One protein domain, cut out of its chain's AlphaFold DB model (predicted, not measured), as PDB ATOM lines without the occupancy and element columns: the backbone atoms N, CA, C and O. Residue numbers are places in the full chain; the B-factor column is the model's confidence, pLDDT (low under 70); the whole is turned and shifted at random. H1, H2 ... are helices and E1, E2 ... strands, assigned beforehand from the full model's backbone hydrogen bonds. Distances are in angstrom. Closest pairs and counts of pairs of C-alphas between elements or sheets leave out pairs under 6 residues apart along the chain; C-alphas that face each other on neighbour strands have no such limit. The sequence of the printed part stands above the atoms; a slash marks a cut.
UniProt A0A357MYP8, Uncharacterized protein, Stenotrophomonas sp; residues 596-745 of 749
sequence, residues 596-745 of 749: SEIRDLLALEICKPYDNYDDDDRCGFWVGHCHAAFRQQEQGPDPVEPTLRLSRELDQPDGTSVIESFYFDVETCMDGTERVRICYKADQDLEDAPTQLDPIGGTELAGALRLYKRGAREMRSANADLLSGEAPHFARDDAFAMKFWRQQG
ATOM      1  N   SER A 596      20.952  30.570  -6.209       93.62
ATOM      2  CA  SER A 596      22.050  31.157  -6.982       93.62
ATOM      3  C   SER A 596      21.812  31.098  -8.487       93.62
ATOM      4  O   SER A 596      22.210  32.018  -9.187       93.62
ATOM      5  N   GLU A 597      21.136  30.062  -8.989       94.19
ATOM      6  CA  GLU A 597      20.890  29.907 -10.421       94.19
ATOM      7  C   GLU A 597      19.942  30.989 -10.954       94.19
ATOM      8  O   GLU A 597      20.217  31.592 -11.991       94.19
ATOM      9  N   ILE A 598      18.884  31.322 -10.201       95.56
ATOM     10  CA  ILE A 598      17.999  32.449 -10.533       95.56
ATOM     11  C   ILE A 598      18.788  33.760 -10.536       95.56
ATOM     12  O   ILE A 598      18.672  34.553 -11.466       95.56
ATOM     13  N   ARG A 599      19.642  33.982  -9.530       94.00
ATOM     14  CA  ARG A 599      20.486  35.184  -9.465       94.00
ATOM     15  C   ARG A 599      21.450  35.277 -10.652       94.00
ATOM     16  O   ARG A 599      21.623  36.367 -11.191       94.00
ATOM     17  N   ASP A 600      22.030  34.159 -11.078       94.50
ATOM     18  CA  ASP A 600      22.931  34.103 -12.229       94.50
ATOM     19  C   ASP A 600      22.197  34.425 -13.539       94.50
ATOM     20  O   ASP A 600      22.713  35.191 -14.355       94.50
ATOM     21  N   LEU A 601      20.975  33.910 -13.722       95.38
ATOM     22  CA  LEU A 601      20.122  34.246 -14.870       95.38
ATOM     23  C   LEU A 601      19.765  35.735 -14.893       95.38
ATOM     24  O   LEU A 601      19.901  36.388 -15.925       95.38
ATOM     25  N   LEU A 602      19.368  36.292 -13.747       94.25
ATOM     26  CA  LEU A 602      19.061  37.716 -13.618       94.25
ATOM     27  C   LEU A 602      20.298  38.604 -13.844       94.25
ATOM     28  O   LEU A 602      20.158  39.761 -14.236       94.25
ATOM     29  N   ALA A 603      21.510  38.088 -13.622       94.06
ATOM     30  CA  ALA A 603      22.760  38.825 -13.799       94.06
ATOM     31  C   ALA A 603      23.302  38.827 -15.242       94.06
ATOM     32  O   ALA A 603      24.291  39.520 -15.508       94.06
ATOM     33  N   LEU A 604      22.684  38.082 -16.169       95.12
ATOM     34  CA  LEU A 604      23.110  38.025 -17.569       95.12
ATOM     35  C   LEU A 604      23.136  39.425 -18.211       95.12
ATOM     36  O   LEU A 604      22.290  40.282 -17.947       95.12
ATOM     37  N   GLU A 605      24.104  39.661 -19.101       94.19
ATOM     38  CA  GLU A 605      24.285  40.954 -19.781       94.19
ATOM     39  C   GLU A 605      23.072  41.330 -20.641       94.19
ATOM     40  O   GLU A 605      22.730  42.510 -20.769       94.19
ATOM     41  N   ILE A 606      22.391  40.318 -21.182       92.81
ATOM     42  CA  ILE A 606      21.156  40.485 -21.944       92.81
ATOM     43  C   ILE A 606      19.984  40.995 -21.091       92.81
ATOM     44  O   ILE A 606      19.139  41.718 -21.603       92.81
ATOM     45  N   CYS A 607      19.951  40.711 -19.786       93.38
ATOM     46  CA  CYS A 607      18.864  41.132 -18.894       93.38
ATOM     47  C   CYS A 607      19.021  42.577 -18.399       93.38
ATOM     48  O   CYS A 607      18.040  43.228 -18.061       93.38
ATOM     49  N   LYS A 608      20.244  43.123 -18.396       91.62
ATOM     50  CA  LYS A 608      20.551  44.446 -17.818       91.62
ATOM     51  C   LYS A 608      19.723  45.645 -18.311       91.62
ATOM     52  O   LYS A 608      19.495  46.530 -17.487       91.62
ATOM     53  N   PRO A 609      19.321  45.776 -19.593       91.38
ATOM     54  CA  PRO A 609      18.511  46.922 -20.016       91.38
ATOM     55  C   PRO A 609      17.057  46.879 -19.518       91.38
ATOM     56  O   PRO A 609      16.400  47.929 -19.507       91.38
ATOM     57  N   TYR A 610      16.580  45.700 -19.114       91.81
ATOM     58  CA  TYR A 610      15.240  45.439 -18.590       91.81
ATOM     59  C   TYR A 610      15.249  45.642 -17.069       91.81
ATOM     60  O   TYR A 610      15.373  44.708 -16.281       91.81
ATOM     61  N   ASP A 611      15.247  46.913 -16.669       86.00
ATOM     62  CA  ASP A 611      15.487  47.360 -15.293       86.00
ATOM     63  C   ASP A 611      14.213  47.775 -14.540       86.00
ATOM     64  O   ASP A 611      14.316  48.284 -13.426       86.00
ATOM     65  N   ASN A 612      13.031  47.596 -15.139       87.94
ATOM     66  CA  ASN A 612      11.768  48.048 -14.563       87.94
ATOM     67  C   ASN A 612      10.682  46.980 -14.714       87.94
ATOM     68  O   ASN A 612      10.072  46.852 -15.771       87.94
ATOM     69  N   TYR A 613      10.439  46.233 -13.638       88.00
ATOM     70  CA  TYR A 613       9.496  45.112 -13.629       88.00
ATOM     71  C   TYR A 613       8.029  45.529 -13.827       88.00
ATOM     72  O   TYR A 613       7.245  44.739 -14.343       88.00
ATOM     73  N   ASP A 614       7.666  46.759 -13.451       85.88
ATOM     74  CA  ASP A 614       6.292  47.274 -13.544       85.88
ATOM     75  C   ASP A 614       5.994  47.966 -14.892       85.88
ATOM     76  O   ASP A 614       4.922  48.540 -15.081       85.88
ATOM     77  N   ASP A 615       6.958  47.975 -15.813       87.81
ATOM     78  CA  ASP A 615       6.838  48.566 -17.145       87.81
ATOM     79  C   ASP A 615       6.792  47.451 -18.185       87.81
ATOM     80  O   ASP A 615       7.759  46.706 -18.342       87.81
ATOM     81  N   ASP A 616       5.666  47.344 -18.888       81.56
ATOM     82  CA  ASP A 616       5.404  46.262 -19.839       81.56
ATOM     83  C   ASP A 616       6.505  46.128 -20.905       81.56
ATOM     84  O   ASP A 616       6.851  45.010 -21.281       81.56
ATOM     85  N   ASP A 617       7.131  47.237 -21.319       84.06
ATOM     86  CA  ASP A 617       8.191  47.243 -22.335       84.06
ATOM     87  C   ASP A 617       9.588  46.985 -21.738       84.06
ATOM     88  O   ASP A 617      10.531  46.659 -22.459       84.06
ATOM     89  N   ARG A 618       9.771  47.188 -20.426       88.44
ATOM     90  CA  ARG A 618      11.086  47.135 -19.753       88.44
ATOM     91  C   ARG A 618      11.189  46.061 -18.675       88.44
ATOM     92  O   ARG A 618      12.233  45.971 -18.024       88.44
ATOM     93  N   CYS A 619      10.151  45.247 -18.510       90.81
ATOM     94  CA  CYS A 619      10.111  44.177 -17.523       90.81
ATOM     95  C   CYS A 619      10.841  42.917 -17.985       90.81
ATOM     96  O   CYS A 619      11.275  42.135 -17.143       90.81
ATOM     97  N   GLY A 620      10.983  42.699 -19.292       92.50
ATOM     98  CA  GLY A 620      11.430  41.419 -19.821       92.50
ATOM     99  C   GLY A 620      11.519  41.360 -21.335       92.50
ATOM    100  O   GLY A 620      11.331  42.361 -22.015       92.50
ATOM    101  N   PHE A 621      11.811  40.168 -21.851       91.12
ATOM    102  CA  PHE A 621      11.834  39.895 -23.284       91.12
ATOM    103  C   PHE A 621      11.387  38.472 -23.611       91.12
ATOM    104  O   PHE A 621      11.395  37.573 -22.768       91.12
ATOM    105  N   TRP A 622      11.023  38.258 -24.874       86.56
ATOM    106  CA  TRP A 622      10.673  36.941 -25.395       86.56
ATOM    107  C   TRP A 622      11.913  36.080 -25.645       86.56
ATOM    108  O   TRP A 622      12.824  36.464 -26.376       86.56
ATOM    109  N   VAL A 623      11.915  34.885 -25.060       76.69
ATOM    110  CA  VAL A 623      12.896  33.817 -25.255       76.69
ATOM    111  C   VAL A 623      12.193  32.581 -25.815       76.69
ATOM    112  O   VAL A 623      11.415  31.911 -25.132       76.69
ATOM    113  N   GLY A 624      12.419  32.300 -27.099       72.38
ATOM    114  CA  GLY A 624      11.650  31.288 -27.827       72.38
ATOM    115  C   GLY A 624      10.151  31.618 -27.814       72.38
ATOM    116  O   GLY A 624       9.745  32.668 -28.302       72.38
ATOM    117  N   HIS A 625       9.338  30.735 -27.224       71.81
ATOM    118  CA  HIS A 625       7.881  30.906 -27.092       71.81
ATOM    119  C   HIS A 625       7.428  31.338 -25.690       71.81
ATOM    120  O   HIS A 625       6.250  31.212 -25.361       71.81
ATOM    121  N   CYS A 626       8.344  31.781 -24.828       83.94
ATOM    122  CA  CYS A 626       7.981  32.286 -23.508       83.94
ATOM    123  C   CYS A 626       8.541  33.684 -23.275       83.94
ATOM    124  O   CYS A 626       9.634  34.016 -23.721       83.94
ATOM    125  N   HIS A 627       7.779  34.509 -22.573       90.50
ATOM    126  CA  HIS A 627       8.210  35.824 -22.142       90.50
ATOM    127  C   HIS A 627       8.880  35.710 -20.772       90.50
ATOM    128  O   HIS A 627       8.255  35.254 -19.812       90.50
ATOM    129  N   ALA A 628      10.143  36.120 -20.679       93.62
ATOM    130  CA  ALA A 628      10.907  36.144 -19.442       93.62
ATOM    131  C   ALA A 628      10.952  37.569 -18.886       93.62
ATOM    132  O   ALA A 628      11.556  38.447 -19.495       93.62
ATOM    133  N   ALA A 629      10.325  37.789 -17.729       94.25
ATOM    134  CA  ALA A 629      10.356  39.056 -17.005       94.25
ATOM    135  C   ALA A 629      11.207  38.964 -15.733       94.25
ATOM    136  O   ALA A 629      11.238  37.932 -15.057       94.25
ATOM    137  N   PHE A 630      11.892  40.057 -15.403       92.88
ATOM    138  CA  PHE A 630      12.956  40.102 -14.407       92.88
ATOM    139  C   PHE A 630      12.675  41.166 -13.365       92.88
ATOM    140  O   PHE A 630      12.543  42.351 -13.673       92.88
ATOM    141  N   ARG A 631      12.684  40.756 -12.104       90.38
ATOM    142  CA  ARG A 631      12.749  41.680 -10.982       90.38
ATOM    143  C   ARG A 631      14.095  41.518 -10.310       90.38
ATOM    144  O   ARG A 631      14.399  40.463  -9.754       90.38
ATOM    145  N   GLN A 632      14.914  42.557 -10.398       81.62
ATOM    146  CA  GLN A 632      16.184  42.617  -9.684       81.62
ATOM    147  C   GLN A 632      15.931  42.910  -8.204       81.62
ATOM    148  O   GLN A 632      14.903  43.475  -7.836       81.62
ATOM    149  N   GLN A 633      16.891  42.561  -7.349       77.19
ATOM    150  CA  GLN A 633      16.797  42.905  -5.936       77.19
ATOM    151  C   GLN A 633      16.855  44.425  -5.748       77.19
ATOM    152  O   GLN A 633      17.893  45.046  -5.987       77.19
ATOM    153  N   GLU A 634      15.776  45.014  -5.239       71.88
ATOM    154  CA  GLU A 634      15.755  46.424  -4.862       71.88
ATOM    155  C   GLU A 634      16.020  46.583  -3.363       71.88
ATOM    156  O   GLU A 634      15.317  46.037  -2.511       71.88
ATOM    157  N   GLN A 635      17.065  47.342  -3.019       55.75
ATOM    158  CA  GLN A 635      17.338  47.705  -1.629       55.75
ATOM    159  C   GLN A 635      16.452  48.888  -1.231       55.75
ATOM    160  O   GLN A 635      16.674  50.019  -1.664       55.75
ATOM    161  N   GLY A 636      15.466  48.628  -0.375       59.25
ATOM    162  CA  GLY A 636      14.510  49.617   0.112       59.25
ATOM    163  C   GLY A 636      13.994  49.288   1.517       59.25
ATOM    164  O   GLY A 636      14.438  48.311   2.119       59.25
ATOM    165  N   PRO A 637      13.090  50.117   2.074       52.91
ATOM    166  CA  PRO A 637      12.405  49.816   3.333       52.91
ATOM    167  C   PRO A 637      11.548  48.543   3.243       52.91
ATOM    168  O   PRO A 637      11.443  47.844   4.244       52.91
ATOM    169  N   ASP A 638      11.039  48.233   2.047       61.09
ATOM    170  CA  ASP A 638      10.361  46.985   1.693       61.09
ATOM    171  C   ASP A 638      11.212  46.282   0.614       61.09
ATOM    172  O   ASP A 638      11.054  46.573  -0.574       61.09
ATOM    173  N   PRO A 639      12.218  45.471   0.996       64.94
ATOM    174  CA  PRO A 639      13.082  44.797   0.035       64.94
ATOM    175  C   PRO A 639      12.256  43.846  -0.827       64.94
ATOM    176  O   PRO A 639      11.509  43.019  -0.310       64.94
ATOM    177  N   VAL A 640      12.407  43.967  -2.143       77.94
ATOM    178  CA  VAL A 640      11.672  43.137  -3.097       77.94
ATOM    179  C   VAL A 640      12.529  41.935  -3.483       77.94
ATOM    180  O   VAL A 640      13.723  42.073  -3.770       77.94
ATOM    181  N   GLU A 641      11.924  40.751  -3.455       86.06
ATOM    182  CA  GLU A 641      12.598  39.498  -3.785       86.06
ATOM    183  C   GLU A 641      13.022  39.476  -5.267       86.06
ATOM    184  O   GLU A 641      12.256  39.923  -6.134       86.06
ATOM    185  N   PRO A 642      14.229  38.958  -5.578       92.56
ATOM    186  CA  PRO A 642      14.603  38.650  -6.950       92.56
ATOM    187  C   PRO A 642      13.606  37.659  -7.550       92.56
ATOM    188  O   PRO A 642      13.376  36.596  -6.972       92.56
ATOM    189  N   THR A 643      13.060  37.986  -8.717       94.81
ATOM    190  CA  THR A 643      12.040  37.165  -9.378       94.81
ATOM    191  C   THR A 643      12.384  36.980 -10.842       94.81
ATOM    192  O   THR A 643      12.629  37.952 -11.560       94.81
ATOM    193  N   LEU A 644      12.334  35.730 -11.294       96.31
ATOM    194  CA  LEU A 644      12.173  35.394 -12.702       96.31
ATOM    195  C   LEU A 644      10.713  34.989 -12.923       96.31
ATOM    196  O   LEU A 644      10.220  34.079 -12.262       96.31
ATOM    197  N   ARG A 645      10.019  35.646 -13.852       95.94
ATOM    198  CA  ARG A 645       8.686  35.235 -14.303       95.94
ATOM    199  C   ARG A 645       8.783  34.713 -15.726       95.94
ATOM    200  O   ARG A 645       9.266  35.429 -16.595       95.94
ATOM    201  N   LEU A 646       8.295  33.499 -15.960       94.94
ATOM    202  CA  LEU A 646       8.164  32.920 -17.294       94.94
ATOM    203  C   LEU A 646       6.685  32.812 -17.646       94.94
ATOM    204  O   LEU A 646       5.921  32.162 -16.930       94.94
ATOM    205  N   SER A 647       6.301  33.446 -18.747       91.62
ATOM    206  CA  SER A 647       4.917  33.519 -19.206       91.62
ATOM    207  C   SER A 647       4.766  32.936 -20.606       91.62
ATOM    208  O   SER A 647       5.690  33.020 -21.418       91.62
ATOM    209  N   ARG A 648       3.605  32.357 -20.905       86.94
ATOM    210  CA  ARG A 648       3.239  31.908 -22.255       86.94
ATOM    211  C   ARG A 648       1.815  32.330 -22.580       86.94
ATOM    212  O   ARG A 648       0.953  32.336 -21.704       86.94
ATOM    213  N   GLU A 649       1.598  32.671 -23.837       84.44
ATOM    214  CA  GLU A 649       0.274  32.981 -24.358       84.44
ATOM    215  C   GLU A 649      -0.454  31.673 -24.687       84.44
ATOM    216  O   GLU A 649       0.131  30.758 -25.274       84.44
ATOM    217  N   LEU A 650      -1.699  31.555 -24.230       77.25
ATOM    218  CA  LEU A 650      -2.571  30.413 -24.482       77.25
ATOM    219  C   LEU A 650      -3.829  30.902 -25.193       77.25
ATOM    220  O   LEU A 650      -4.634  31.625 -24.599       77.25
ATOM    221  N   ASP A 651      -4.013  30.462 -26.433       75.38
ATOM    222  CA  ASP A 651      -5.235  30.717 -27.182       75.38
ATOM    223  C   ASP A 651      -6.411  29.952 -26.569       75.38
ATOM    224  O   ASP A 651      -6.341  28.764 -26.243       75.38
ATOM    225  N   GLN A 652      -7.512  30.664 -26.378       76.00
ATOM    226  CA  GLN A 652      -8.755  30.126 -25.860       76.00
ATOM    227  C   GLN A 652      -9.682  29.734 -27.014       76.00
ATOM    228  O   GLN A 652      -9.709  30.390 -28.059       76.00
ATOM    229  N   PRO A 653     -10.560  28.734 -26.811       62.19
ATOM    230  CA  PRO A 653     -11.527  28.317 -27.828       62.19
ATOM    231  C   PRO A 653     -12.493  29.415 -28.310       62.19
ATOM    232  O   PRO A 653     -13.183  29.225 -29.311       62.19
ATOM    233  N   ASP A 654     -12.614  30.529 -27.584       72.00
ATOM    234  CA  ASP A 654     -13.446  31.679 -27.949       72.00
ATOM    235  C   ASP A 654     -12.698  32.761 -28.755       72.00
ATOM    236  O   ASP A 654     -13.297  33.786 -29.095       72.00
ATOM    237  N   GLY A 655     -11.429  32.514 -29.101       72.69
ATOM    238  CA  GLY A 655     -10.563  33.422 -29.852       72.69
ATOM    239  C   GLY A 655      -9.929  34.527 -29.006       72.69
ATOM    240  O   GLY A 655      -9.363  35.462 -29.570       72.69
ATOM    241  N   THR A 656     -10.058  34.470 -27.677       81.81
ATOM    242  CA  THR A 656      -9.249  35.285 -26.759       81.81
ATOM    243  C   THR A 656      -7.931  34.581 -26.447       81.81
ATOM    244  O   THR A 656      -7.831  33.375 -26.634       81.81
ATOM    245  N   SER A 657      -6.925  35.306 -25.968       80.38
ATOM    246  CA  SER A 657      -5.708  34.707 -25.422       80.38
ATOM    247  C   SER A 657      -5.570  35.075 -23.947       80.38
ATOM    248  O   SER A 657      -6.041  36.128 -23.511       80.38
ATOM    249  N   VAL A 658      -4.976  34.175 -23.165       88.38
ATOM    250  CA  VAL A 658      -4.622  34.422 -21.759       88.38
ATOM    251  C   VAL A 658      -3.128  34.243 -21.570       88.38
ATOM    252  O   VAL A 658      -2.503  33.415 -22.235       88.38
ATOM    253  N   ILE A 659      -2.549  34.999 -20.641       89.56
ATOM    254  CA  ILE A 659      -1.115  34.924 -20.359       89.56
ATOM    255  C   ILE A 659      -0.902  34.109 -19.088       89.56
ATOM    256  O   ILE A 659      -0.927  34.626 -17.971       89.56
ATOM    257  N   GLU A 660      -0.658  32.815 -19.248       92.00
ATOM    258  CA  GLU A 660      -0.302  31.952 -18.127       92.00
ATOM    259  C   GLU A 660       1.117  32.290 -17.651       92.00
ATOM    260  O   GLU A 660       2.015  32.517 -18.463       92.00
ATOM    261  N   SER A 661       1.335  32.350 -16.334       93.62
ATOM    262  CA  SER A 661       2.603  32.802 -15.752       93.62
ATOM    263  C   SER A 661       3.070  31.944 -14.578       93.62
ATOM    264  O   SER A 661       2.308  31.662 -13.649       93.62
ATOM    265  N   PHE A 662       4.363  31.622 -14.578       95.44
ATOM    266  CA  PHE A 662       5.076  30.965 -13.484       95.44
ATOM    267  C   PHE A 662       6.116  31.915 -12.896       95.44
ATOM    268  O   PHE A 662       6.858  32.565 -13.631       95.44
ATOM    269  N   TYR A 663       6.176  31.982 -11.571       95.75
ATOM    270  CA  TYR A 663       7.060  32.871 -10.824       95.75
ATOM    271  C   TYR A 663       8.082  32.036 -10.063       95.75
ATOM    272  O   TYR A 663       7.703  31.077  -9.394       95.75
ATOM    273  N   PHE A 664       9.351  32.415 -10.164       96.56
ATOM    274  CA  PHE A 664      10.486  31.810  -9.475       96.56
ATOM    275  C   PHE A 664      11.118  32.890  -8.593       96.56
ATOM    276  O   PHE A 664      11.985  33.647  -9.042       96.56
ATOM    277  N   ASP A 665      10.626  32.996  -7.360       94.19
ATOM    278  CA  ASP A 665      11.052  34.006  -6.389       94.19
ATOM    279  C   ASP A 665      12.182  33.457  -5.515       94.19
ATOM    280  O   ASP A 665      12.079  32.348  -4.987       94.19
ATOM    281  N   VAL A 666      13.247  34.233  -5.322       94.69
ATOM    282  CA  VAL A 666      14.295  33.905  -4.349       94.69
ATOM    283  C   VAL A 666      13.856  34.382  -2.965       94.69
ATOM    284  O   VAL A 666      13.960  35.569  -2.655       94.69
ATOM    285  N   GLU A 667      13.400  33.447  -2.131       91.56
ATOM    286  CA  GLU A 667      13.000  33.706  -0.745       91.56
ATOM    287  C   GLU A 667      14.134  33.350   0.231       91.56
ATOM    288  O   GLU A 667      14.877  32.381   0.039       91.56
ATOM    289  N   THR A 668      14.273  34.139   1.298       92.81
ATOM    290  CA  THR A 668      15.195  33.848   2.408       92.81
ATOM    291  C   THR A 668      14.447  33.120   3.516       92.81
ATOM    292  O   THR A 668      13.422  33.599   3.998       92.81
ATOM    293  N   CYS A 669      14.968  31.978   3.949       93.38
ATOM    294  CA  CYS A 669      14.424  31.195   5.049       93.38
ATOM    295  C   CYS A 669      14.885  31.715   6.415       93.38
ATOM    296  O   CYS A 669      15.847  32.479   6.531       93.38
ATOM    297  N   MET A 670      14.206  31.288   7.478       92.00
ATOM    298  CA  MET A 670      14.509  31.706   8.850       92.00
ATOM    299  C   MET A 670      15.925  31.347   9.317       92.00
ATOM    300  O   MET A 670      16.501  32.071  10.129       92.00
ATOM    301  N   ASP A 671      16.501  30.262   8.800       92.50
ATOM    302  CA  ASP A 671      17.886  29.868   9.082       92.50
ATOM    303  C   ASP A 671      18.932  30.680   8.283       92.50
ATOM    304  O   ASP A 671      20.140  30.503   8.465       92.50
ATOM    305  N   GLY A 672      18.478  31.592   7.416       92.31
ATOM    306  CA  GLY A 672      19.296  32.432   6.546       92.31
ATOM    307  C   GLY A 672      19.696  31.779   5.222       92.31
ATOM    308  O   GLY A 672      20.438  32.400   4.457       92.31
ATOM    309  N   THR A 673      19.249  30.553   4.938       92.94
ATOM    310  CA  THR A 673      19.408  29.943   3.612       92.94
ATOM    311  C   THR A 673      18.463  30.584   2.595       92.94
ATOM    312  O   THR A 673      17.457  31.190   2.958       92.94
ATOM    313  N   GLU A 674      18.803  30.489   1.310       93.00
ATOM    314  CA  GLU A 674      17.947  30.954   0.213       93.00
ATOM    315  C   GLU A 674      17.413  29.763  -0.581       93.00
ATOM    316  O   GLU A 674      18.126  28.780  -0.804       93.00
ATOM    317  N   ARG A 675      16.175  29.881  -1.058       92.62
ATOM    318  CA  ARG A 675      15.502  28.876  -1.889       92.62
ATOM    319  C   ARG A 675      14.626  29.547  -2.941       92.62
ATOM    320  O   ARG A 675      14.351  30.742  -2.861       92.62
ATOM    321  N   VAL A 676      14.166  28.758  -3.907       94.88
ATOM    322  CA  VAL A 676      13.213  29.218  -4.919       94.88
ATOM    323  C   VAL A 676      11.794  28.840  -4.504       94.88
ATOM    324  O   VAL A 676      11.481  27.659  -4.326       94.88
ATOM    325  N   ARG A 677      10.930  29.846  -4.354       93.44
ATOM    326  CA  ARG A 677       9.479  29.681  -4.245       93.44
ATOM    327  C   ARG A 677       8.880  29.713  -5.643       93.44
ATOM    328  O   ARG A 677       9.190  30.608  -6.429       93.44
ATOM    329  N   ILE A 678       8.027  28.735  -5.944       95.31
ATOM    330  CA  ILE A 678       7.392  28.610  -7.257       95.31
ATOM    331  C   ILE A 678       5.908  28.909  -7.117       95.31
ATOM    332  O   ILE A 678       5.203  28.199  -6.398       95.31
ATOM    333  N   CYS A 679       5.429  29.922  -7.834       93.88
ATOM    334  CA  CYS A 679       4.018  30.302  -7.861       93.88
ATOM    335  C   CYS A 679       3.454  30.266  -9.284       93.88
ATOM    336  O   CYS A 679       4.190  30.355 -10.266       93.88
ATOM    337  N   TYR A 680       2.134  30.165  -9.387       93.31
ATOM    338  CA  TYR A 680       1.402  30.047 -10.643       93.31
ATOM    339  C   TYR A 680       0.226  31.005 -10.712       93.31
ATOM    340  O   TYR A 680      -0.486  31.206  -9.727       93.31
ATOM    341  N   LYS A 681       0.001  31.547 -11.906       92.75
ATOM    342  CA  LYS A 681      -1.171  32.341 -12.239       92.75
ATOM    343  C   LYS A 681      -1.685  31.923 -13.613       92.75
ATOM    344  O   LYS A 681      -0.932  31.956 -14.583       92.75
ATOM    345  N   ALA A 682      -2.955  31.526 -13.673       89.31
ATOM    346  CA  ALA A 682      -3.575  31.012 -14.895       89.31
ATOM    347  C   ALA A 682      -3.702  32.078 -15.991       89.31
ATOM    348  O   ALA A 682      -3.607  31.761 -17.171       89.31
ATOM    349  N   ASP A 683      -3.900  33.331 -15.586       91.06
ATOM    350  CA  ASP A 683      -3.987  34.478 -16.478       91.06
ATOM    351  C   ASP A 683      -3.412  35.708 -15.766       91.06
ATOM    352  O   ASP A 683      -3.834  36.057 -14.660       91.06
ATOM    353  N   GLN A 684      -2.410  36.343 -16.372       88.81
ATOM    354  CA  GLN A 684      -1.719  37.507 -15.833       88.81
ATOM    355  C   GLN A 684      -2.685  38.661 -15.538       88.81
ATOM    356  O   GLN A 684      -2.461  39.370 -14.549       88.81
ATOM    357  N   ASP A 685      -3.753  38.798 -16.325       86.81
ATOM    358  CA  ASP A 685      -4.684  39.929 -16.272       86.81
ATOM    359  C   ASP A 685      -5.718  39.827 -15.143       86.81
ATOM    360  O   ASP A 685      -6.389  40.810 -14.811       86.81
ATOM    361  N   LEU A 686      -5.848  38.660 -14.505       88.00
ATOM    362  CA  LEU A 686      -6.741  38.490 -13.361       88.00
ATOM    363  C   LEU A 686      -6.233  39.258 -12.131       88.00
ATOM    364  O   LEU A 686      -5.037  39.401 -11.905       88.00
ATOM    365  N   GLU A 687      -7.136  39.751 -11.282       87.50
ATOM    366  CA  GLU A 687      -6.752  40.475 -10.054       87.50
ATOM    367  C   GLU A 687      -6.266  39.548  -8.921       87.50
ATOM    368  O   GLU A 687      -5.857  40.023  -7.861       87.50
ATOM    369  N   ASP A 688      -6.327  38.227  -9.105       87.88
ATOM    370  CA  ASP A 688      -5.912  37.264  -8.092       87.88
ATOM    371  C   ASP A 688      -4.384  37.199  -7.931       87.88
ATOM    372  O   ASP A 688      -3.591  37.489  -8.833       87.88
ATOM    373  N   ALA A 689      -3.958  36.844  -6.720       86.62
ATOM    374  CA  ALA A 689      -2.550  36.640  -6.425       86.62
ATOM    375  C   ALA A 689      -2.083  35.282  -6.983       86.62
ATOM    376  O   ALA A 689      -2.853  34.316  -6.954       86.62
ATOM    377  N   PRO A 690      -0.817  35.166  -7.431       90.56
ATOM    378  CA  PRO A 690      -0.240  33.876  -7.787       90.56
ATOM    379  C   PRO A 690      -0.367  32.870  -6.635       90.56
ATOM    380  O   PRO A 690      -0.103  33.194  -5.478       90.56
ATOM    381  N   THR A 691      -0.753  31.637  -6.954       90.62
ATOM    382  CA  THR A 691      -0.893  30.553  -5.973       90.62
ATOM    383  C   THR A 691       0.410  29.771  -5.859       90.62
ATOM    384  O   THR A 691       1.037  29.452  -6.869       90.62
ATOM    385  N   GLN A 692       0.812  29.432  -4.637       90.38
ATOM    386  CA  GLN A 692       2.039  28.685  -4.376       90.38
ATOM    387  C   GLN A 692       1.938  27.226  -4.876       90.38
ATOM    388  O   GLN A 692       1.023  26.498  -4.490       90.38
ATOM    389  N   LEU A 693       2.886  26.785  -5.712       91.06
ATOM    390  CA  LEU A 693       2.920  25.447  -6.328       91.06
ATOM    391  C   LEU A 693       3.897  24.473  -5.665       91.06
ATOM    392  O   LEU A 693       3.643  23.266  -5.654       91.06
ATOM    393  N   ASP A 694       5.016  24.958  -5.122       90.06
ATOM    394  CA  ASP A 694       6.091  24.111  -4.594       90.06
ATOM    395  C   ASP A 694       5.655  23.089  -3.515       90.06
ATOM    396  O   ASP A 694       6.117  21.945  -3.586       90.06
ATOM    397  N   PRO A 695       4.740  23.387  -2.566       90.56
ATOM    398  CA  PRO A 695       4.193  22.386  -1.644       90.56
ATOM    399  C   PRO A 695       3.066  21.523  -2.230       90.56
ATOM    400  O   PRO A 695       2.730  20.491  -1.647       90.56
ATOM    401  N   ILE A 696       2.441  21.921  -3.340       89.94
ATOM    402  CA  ILE A 696       1.352  21.152  -3.961       89.94
ATOM    403  C   ILE A 696       1.936  19.988  -4.769       89.94
ATOM    404  O   ILE A 696       1.464  18.850  -4.647       89.94
ATOM    405  N   GLY A 697       2.990  20.264  -5.541       86.25
ATOM    406  CA  GLY A 697       3.642  19.294  -6.416       86.25
ATOM    407  C   GLY A 697       2.809  18.919  -7.646       86.25
ATOM    408  O   GLY A 697       1.920  19.650  -8.075       86.25
ATOM    409  N   GLY A 698       3.084  17.746  -8.219       83.75
ATOM    410  CA  GLY A 698       2.292  17.189  -9.319       83.75
ATOM    411  C   GLY A 698       2.627  17.761 -10.700       83.75
ATOM    412  O   GLY A 698       3.733  18.236 -10.950       83.75
ATOM    413  N   THR A 699       1.676  17.651 -11.631       79.00
ATOM    414  CA  THR A 699       1.888  17.946 -13.060       79.00
ATOM    415  C   THR A 699       2.111  19.423 -13.352       79.00
ATOM    416  O   THR A 699       2.892  19.736 -14.243       79.00
ATOM    417  N   GLU A 700       1.457  20.314 -12.607       83.88
ATOM    418  CA  GLU A 700       1.622  21.768 -12.744       83.88
ATOM    419  C   GLU A 700       3.033  22.194 -12.329       83.88
ATOM    420  O   GLU A 700       3.713  22.869 -13.099       83.88
ATOM    421  N   LEU A 701       3.526  21.705 -11.182       88.19
ATOM    422  CA  LEU A 701       4.912  21.925 -10.766       88.19
ATOM    423  C   LEU A 701       5.904  21.363 -11.794       88.19
ATOM    424  O   LEU A 701       6.843  22.051 -12.178       88.19
ATOM    425  N   ALA A 702       5.699  20.134 -12.275       83.19
ATOM    426  CA  ALA A 702       6.578  19.555 -13.291       83.19
ATOM    427  C   ALA A 702       6.547  20.345 -14.615       83.19
ATOM    428  O   ALA A 702       7.555  20.423 -15.314       83.19
ATOM    429  N   GLY A 703       5.402  20.944 -14.962       80.81
ATOM    430  CA  GLY A 703       5.277  21.890 -16.072       80.81
ATOM    431  C   GLY A 703       6.095  23.162 -15.845       80.81
ATOM    432  O   GLY A 703       6.840  23.561 -16.738       80.81
ATOM    433  N   ALA A 704       6.029  23.739 -14.641       88.75
ATOM    434  CA  ALA A 704       6.829  24.900 -14.252       88.75
ATOM    435  C   ALA A 704       8.337  24.613 -14.347       88.75
ATOM    436  O   ALA A 704       9.079  25.412 -14.909       88.75
ATOM    437  N   LEU A 705       8.789  23.452 -13.858       87.31
ATOM    438  CA  LEU A 705      10.197  23.044 -13.917       87.31
ATOM    439  C   LEU A 705      10.691  22.854 -15.362       87.31
ATOM    440  O   LEU A 705      11.804  23.266 -15.681       87.31
ATOM    441  N   ARG A 706       9.867  22.286 -16.253       81.62
ATOM    442  CA  ARG A 706      10.194  22.183 -17.690       81.62
ATOM    443  C   ARG A 706      10.286  23.554 -18.353       81.62
ATOM    444  O   ARG A 706      11.258  23.839 -19.049       81.62
ATOM    445  N   LEU A 707       9.311  24.427 -18.089       83.50
ATOM    446  CA  LEU A 707       9.332  25.791 -18.613       83.50
ATOM    447  C   LEU A 707      10.562  26.561 -18.112       83.50
ATOM    448  O   LEU A 707      11.195  27.255 -18.902       83.50
ATOM    449  N   TYR A 708      10.931  26.386 -16.838       89.81
ATOM    450  CA  TYR A 708      12.147  26.948 -16.257       89.81
ATOM    451  C   TYR A 708      13.406  26.512 -16.998       89.81
ATOM    452  O   TYR A 708      14.146  27.373 -17.468       89.81
ATOM    453  N   LYS A 709      13.633  25.197 -17.136       84.12
ATOM    454  CA  LYS A 709      14.823  24.663 -17.817       84.12
ATOM    455  C   LYS A 709      14.951  25.235 -19.230       84.12
ATOM    456  O   LYS A 709      16.000  25.774 -19.586       84.12
ATOM    457  N   ARG A 710      13.850  25.220 -19.994       77.50
ATOM    458  CA  ARG A 710      13.793  25.801 -21.342       77.50
ATOM    459  C   ARG A 710      14.104  27.299 -21.329       77.50
ATOM    460  O   ARG A 710      15.012  27.734 -22.030       77.50
ATOM    461  N   GLY A 711      13.392  28.086 -20.523       84.06
ATOM    462  CA  GLY A 711      13.581  29.537 -20.445       84.06
ATOM    463  C   GLY A 711      15.011  29.919 -20.051       84.06
ATOM    464  O   GLY A 711      15.626  30.763 -20.700       84.06
ATOM    465  N   ALA A 712      15.581  29.243 -19.050       88.50
ATOM    466  CA  ALA A 712      16.949  29.458 -18.588       88.50
ATOM    467  C   ALA A 712      17.990  29.215 -19.694       88.50
ATOM    468  O   ALA A 712      18.934  29.998 -19.839       88.50
ATOM    469  N   ARG A 713      17.823  28.162 -20.502       81.69
ATOM    470  CA  ARG A 713      18.693  27.897 -21.655       81.69
ATOM    471  C   ARG A 713      18.570  28.973 -22.719       81.69
ATOM    472  O   ARG A 713      19.592  29.504 -23.141       81.69
ATOM    473  N   GLU A 714      17.351  29.291 -23.146       82.69
ATOM    474  CA  GLU A 714      17.124  30.285 -24.198       82.69
ATOM    475  C   GLU A 714      17.703  31.650 -23.792       82.69
ATOM    476  O   GLU A 714      18.371  32.311 -24.589       82.69
ATOM    477  N   MET A 715      17.568  32.034 -22.516       89.62
ATOM    478  CA  MET A 715      18.226  33.220 -21.960       89.62
ATOM    479  C   MET A 715      19.757  33.147 -22.063       89.62
ATOM    480  O   MET A 715      20.399  34.120 -22.469       89.62
ATOM    481  N   ARG A 716      20.366  32.008 -21.704       89.19
ATOM    482  CA  ARG A 716      21.825  31.806 -21.788       89.19
ATOM    483  C   ARG A 716      22.323  31.807 -23.234       89.19
ATOM    484  O   ARG A 716      23.359  32.415 -23.495       89.19
ATOM    485  N   SER A 717      21.589  31.178 -24.154       81.88
ATOM    486  CA  SER A 717      21.905  31.145 -25.585       81.88
ATOM    487  C   SER A 717      21.849  32.544 -26.181       81.88
ATOM    488  O   SER A 717      22.845  33.024 -26.712       81.88
ATOM    489  N   ALA A 718      20.744  33.262 -25.972       84.81
ATOM    490  CA  ALA A 718      20.606  34.633 -26.447       84.81
ATOM    491  C   ALA A 718      21.690  35.557 -25.861       84.81
ATOM    492  O   ALA A 718      22.216  36.435 -26.548       84.81
ATOM    493  N   ASN A 719      22.068  35.353 -24.594       91.56
ATOM    494  CA  ASN A 719      23.186  36.070 -23.990       91.56
ATOM    495  C   ASN A 719      24.532  35.719 -24.651       91.56
ATOM    496  O   ASN A 719      25.361  36.607 -24.835       91.56
ATOM    497  N   ALA A 720      24.775  34.456 -25.005       86.44
ATOM    498  CA  ALA A 720      25.985  34.049 -25.718       86.44
ATOM    499  C   ALA A 720      26.065  34.684 -27.116       86.44
ATOM    500  O   ALA A 720      27.120  35.216 -27.473       86.44
ATOM    501  N   ASP A 721      24.949  34.723 -27.848       84.94
ATOM    502  CA  ASP A 721      24.848  35.383 -29.156       84.94
ATOM    503  C   ASP A 721      25.198  36.873 -29.036       84.94
ATOM    504  O   ASP A 721      26.092  37.372 -29.728       84.94
ATOM    505  N   LEU A 722      24.597  37.560 -28.057       91.62
ATOM    506  CA  LEU A 722      24.904  38.956 -27.737       91.62
ATOM    507  C   LEU A 722      26.401  39.171 -27.468       91.62
ATOM    508  O   LEU A 722      27.004  40.108 -27.996       91.62
ATOM    509  N   LEU A 723      27.015  38.306 -26.657       91.44
ATOM    510  CA  LEU A 723      28.440  38.386 -26.325       91.44
ATOM    511  C   LEU A 723      29.357  38.087 -27.521       91.44
ATOM    512  O   LEU A 723      30.507  38.534 -27.531       91.44
ATOM    513  N   SER A 724      28.868  37.361 -28.526       89.38
ATOM    514  CA  SER A 724      29.586  37.090 -29.777       89.38
ATOM    515  C   SER A 724      29.478  38.223 -30.810       89.38
ATOM    516  O   SER A 724      30.196  38.219 -31.813       89.38
ATOM    517  N   GLY A 725      28.642  39.230 -30.537       89.06
ATOM    518  CA  GLY A 725      28.413  40.381 -31.408       89.06
ATOM    519  C   GLY A 725      27.186  40.265 -32.307       89.06
ATOM    520  O   GLY A 725      26.985  41.119 -33.175       89.06
ATOM    521  N   GLU A 726      26.367  39.237 -32.104       86.19
ATOM    522  CA  GLU A 726      25.123  39.025 -32.830       86.19
ATOM    523  C   GLU A 726      23.946  39.633 -32.062       86.19
ATOM    524  O   GLU A 726      23.834  39.524 -30.844       86.19
ATOM    525  N   ALA A 727      23.066  40.339 -32.774       83.44
ATOM    526  CA  ALA A 727      21.889  40.936 -32.155       83.44
ATOM    527  C   ALA A 727      20.817  39.857 -31.919       83.44
ATOM    528  O   ALA A 727      20.442  39.192 -32.892       83.44
ATOM    529  N   PRO A 728      20.266  39.726 -30.694       79.94
ATOM    530  CA  PRO A 728      19.190  38.780 -30.423       79.94
ATOM    531  C   PRO A 728      17.990  39.023 -31.344       79.94
ATOM    532  O   PRO A 728      17.600  40.169 -31.584       79.94
ATOM    533  N   HIS A 729      17.395  37.947 -31.864       71.69
ATOM    534  CA  HIS A 729      16.341  38.043 -32.879       71.69
ATOM    535  C   HIS A 729      15.109  38.825 -32.392       71.69
ATOM    536  O   HIS A 729      14.575  39.647 -33.139       71.69
ATOM    537  N   PHE A 730      14.712  38.613 -31.134       73.25
ATOM    538  CA  PHE A 730      13.569  39.269 -30.494       73.25
ATOM    539  C   PHE A 730      13.774  40.776 -30.281       73.25
ATOM    540  O   PHE A 730      12.817  41.539 -30.261       73.25
ATOM    541  N   ALA A 731      15.021  41.241 -30.174       69.69
ATOM    542  CA  ALA A 731      15.323  42.605 -29.746       69.69
ATOM    543  C   ALA A 731      15.238  43.654 -30.870       69.69
ATOM    544  O   ALA A 731      15.638  44.805 -30.684       69.69
ATOM    545  N   ARG A 732      14.750  43.283 -32.062       67.25
ATOM    546  CA  ARG A 732      14.612  44.218 -33.194       67.25
ATOM    547  C   ARG A 732      13.660  45.372 -32.885       67.25
ATOM    548  O   ARG A 732      13.894  46.474 -33.385       67.25
ATOM    549  N   ASP A 733      12.662  45.123 -32.043       71.12
ATOM    550  CA  ASP A 733      11.653  46.105 -31.651       71.12
ATOM    551  C   ASP A 733      12.016  46.840 -30.339       71.12
ATOM    552  O   ASP A 733      11.582  47.974 -30.115       71.12
ATOM    553  N   ASP A 734      12.958  46.300 -29.553       86.38
ATOM    554  CA  ASP A 734      13.423  46.870 -28.280       86.38
ATOM    555  C   ASP A 734      14.535  47.909 -28.485       86.38
ATOM    556  O   ASP A 734      15.719  47.722 -28.169       86.38
ATOM    557  N   ALA A 735      14.157  49.076 -29.011       87.44
ATOM    558  CA  ALA A 735      15.103  50.150 -29.321       87.44
ATOM    559  C   ALA A 735      15.956  50.591 -28.109       87.44
ATOM    560  O   ALA A 735      17.106  51.014 -28.281       87.44
ATOM    561  N   PHE A 736      15.418  50.502 -26.887       91.38
ATOM    562  CA  PHE A 736      16.144  50.841 -25.662       91.38
ATOM    563  C   PHE A 736      17.241  49.814 -25.338       91.38
ATOM    564  O   PHE A 736      18.369  50.222 -25.043       91.38
ATOM    565  N   ALA A 737      16.949  48.515 -25.466       91.75
ATOM    566  CA  ALA A 737      17.895  47.431 -25.218       91.75
ATOM    567  C   ALA A 737      19.013  47.434 -26.268       91.75
ATOM    568  O   ALA A 737      20.196  47.486 -25.926       91.75
ATOM    569  N   MET A 738      18.655  47.563 -27.551       91.69
ATOM    570  CA  MET A 738      19.618  47.685 -28.652       91.69
ATOM    571  C   MET A 738      20.555  48.885 -28.485       91.69
ATOM    572  O   MET A 738      21.746  48.817 -28.803       91.69
ATOM    573  N   LYS A 739      20.041  50.015 -27.988       91.94
ATOM    574  CA  LYS A 739      20.865  51.189 -27.678       91.94
ATOM    575  C   LYS A 739      21.806  50.917 -26.505       91.94
ATOM    576  O   LYS A 739      22.973  51.299 -26.585       91.94
ATOM    577  N   PHE A 740      21.316  50.283 -25.442       93.06
ATOM    578  CA  PHE A 740      22.124  49.926 -24.279       93.06
ATOM    579  C   PHE A 740      23.286  49.004 -24.672       93.06
ATOM    580  O   PHE A 740      24.438  49.324 -24.384       93.06
ATOM    581  N   TRP A 741      23.032  47.921 -25.409       94.56
ATOM    582  CA  TRP A 741      24.082  46.970 -25.788       94.56
ATOM    583  C   TRP A 741      25.124  47.549 -26.750       94.56
ATOM    584  O   TRP A 741      26.315  47.276 -26.591       94.56
ATOM    585  N   ARG A 742      24.724  48.422 -27.687       93.31
ATOM    586  CA  ARG A 742      25.682  49.196 -28.502       93.31
ATOM    587  C   ARG A 742      26.569  50.096 -27.636       93.31
ATOM    588  O   ARG A 742      27.771  50.169 -27.859       93.31
ATOM    589  N   GLN A 743      26.000  50.756 -26.622       94.56
ATOM    590  CA  GLN A 743      26.768  51.602 -25.697       94.56
ATOM    591  C   GLN A 743      27.759  50.807 -24.840       94.56
ATOM    592  O   GLN A 743      28.826  51.329 -24.522       94.56
ATOM    593  N   GLN A 744      27.426  49.562 -24.486       94.56
ATOM    594  CA  GLN A 744      28.334  48.655 -23.776       94.56
ATOM    595  C   GLN A 744      29.387  48.006 -24.692       94.56
ATOM    596  O   GLN A 744      30.334  47.400 -24.199       94.56
ATOM    597  N   GLY A 745      29.266  48.166 -26.015       92.31
ATOM    598  CA  GLY A 745      30.208  47.620 -26.991       92.31
ATOM    599  C   GLY A 745      29.970  46.154 -27.355       92.31
ATOM    600  O   GLY A 745      30.861  45.542 -27.936       92.31
TER     601      GLY A 745
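This is residues 596 to 745 of the 749 residues of an uncharacterized protein of Stenotrophomonas sp (UniProt A0A357MYP8). One strongly twisted antiparallel sheet, E1 to E5, has the long helix H2 crossing one face from edge to edge, with the short helix H1 beside it on that face. H3 and H4 follow H2 beyond the E1 edge, and the turns between E3 and E4, at Asp 654, and between E4 and E5, at Asp 671, stick out at opposite ends along the strands' length. The printed part has 150 residues with four named helices and five named strands, in the order H1 E1 E2 E3 E4 E5 H2 H3 H4; the class is mixed, helices and strands. The whole is compact, with a radius of gyration of the C-alphas of 15.9 A and spans of 48 by 45 by 27 A.

The strands are E1, residues 620 to 623; E2, 626 to 631; E3, 643 to 651, 25.6 A long; E4, 657 to 668, 34.8 A; and E5, 674 to 681, 22.9 A. H2, residues 698 to 724, runs 39.5 A from C-alpha 698 at (2.292, 17.189, -9.319) to C-alpha 724 at (29.586, 37.090, -29.777). H1 is residues 596 to 602, with C-alpha 596 at (22.050, 31.157, -6.982); H3 is 729 to 732 and H4 is 735 to 744.

The sheet, in the order E1 E2 E3 E4 E5, is a meander, each strand the antiparallel neighbour of the one before, and each such pair is a hairpin. N 621 and O 628 of E1 and E2 are 2.9 A apart, N 629 and O 645 of E2 and E3 2.8 A, N 646 and O 662 of E3 and E4 2.9 A, and N 663 and O 679 of E4 and E5 2.9 A, each within hydrogen-bond range. H1 and H2 are on the same face, two layers with the sheet. H2 runs across the strands at a height over the sheet of 8.3 A, at 84 degrees to E4 on the local plane; its closest C-alpha pair with E1 is Val 623 and Glu 714, 5.6 A. H1 runs slantwise to the strands at a height of 8.0 A. H1 and H2 only just touch, with 3 pairs of C-alphas within 8 A, the closest Leu 601 and Ala 712, 6.8 A, at a steep tilt of 57 degrees. H3 only grazes the sheet with residues 729 to 731. H3 and H4 only just touch, only at the corner, with 3 pairs of C-alphas within 8 A, the closest Ala 731 and Met 738, 6.7 A. H4 is not on the sheet. In H1, H2 and H4 every O i to N i+4 pair is within hydrogen-bond range; H3 is too short for one.

The C-alphas farthest apart, of Asp 654 and Asp 671, are 48.5 A apart. The printed part has no cut. The links H1 to E1, E2 to E3 and E5 to H2 are long; in the last, residues 691 to 692 pair antiparallel with residues 679 to 680 of E5. Mean pLDDT of the printed part is 86.8, with residues 635 to 639, 653 and 731 to 732 under 70.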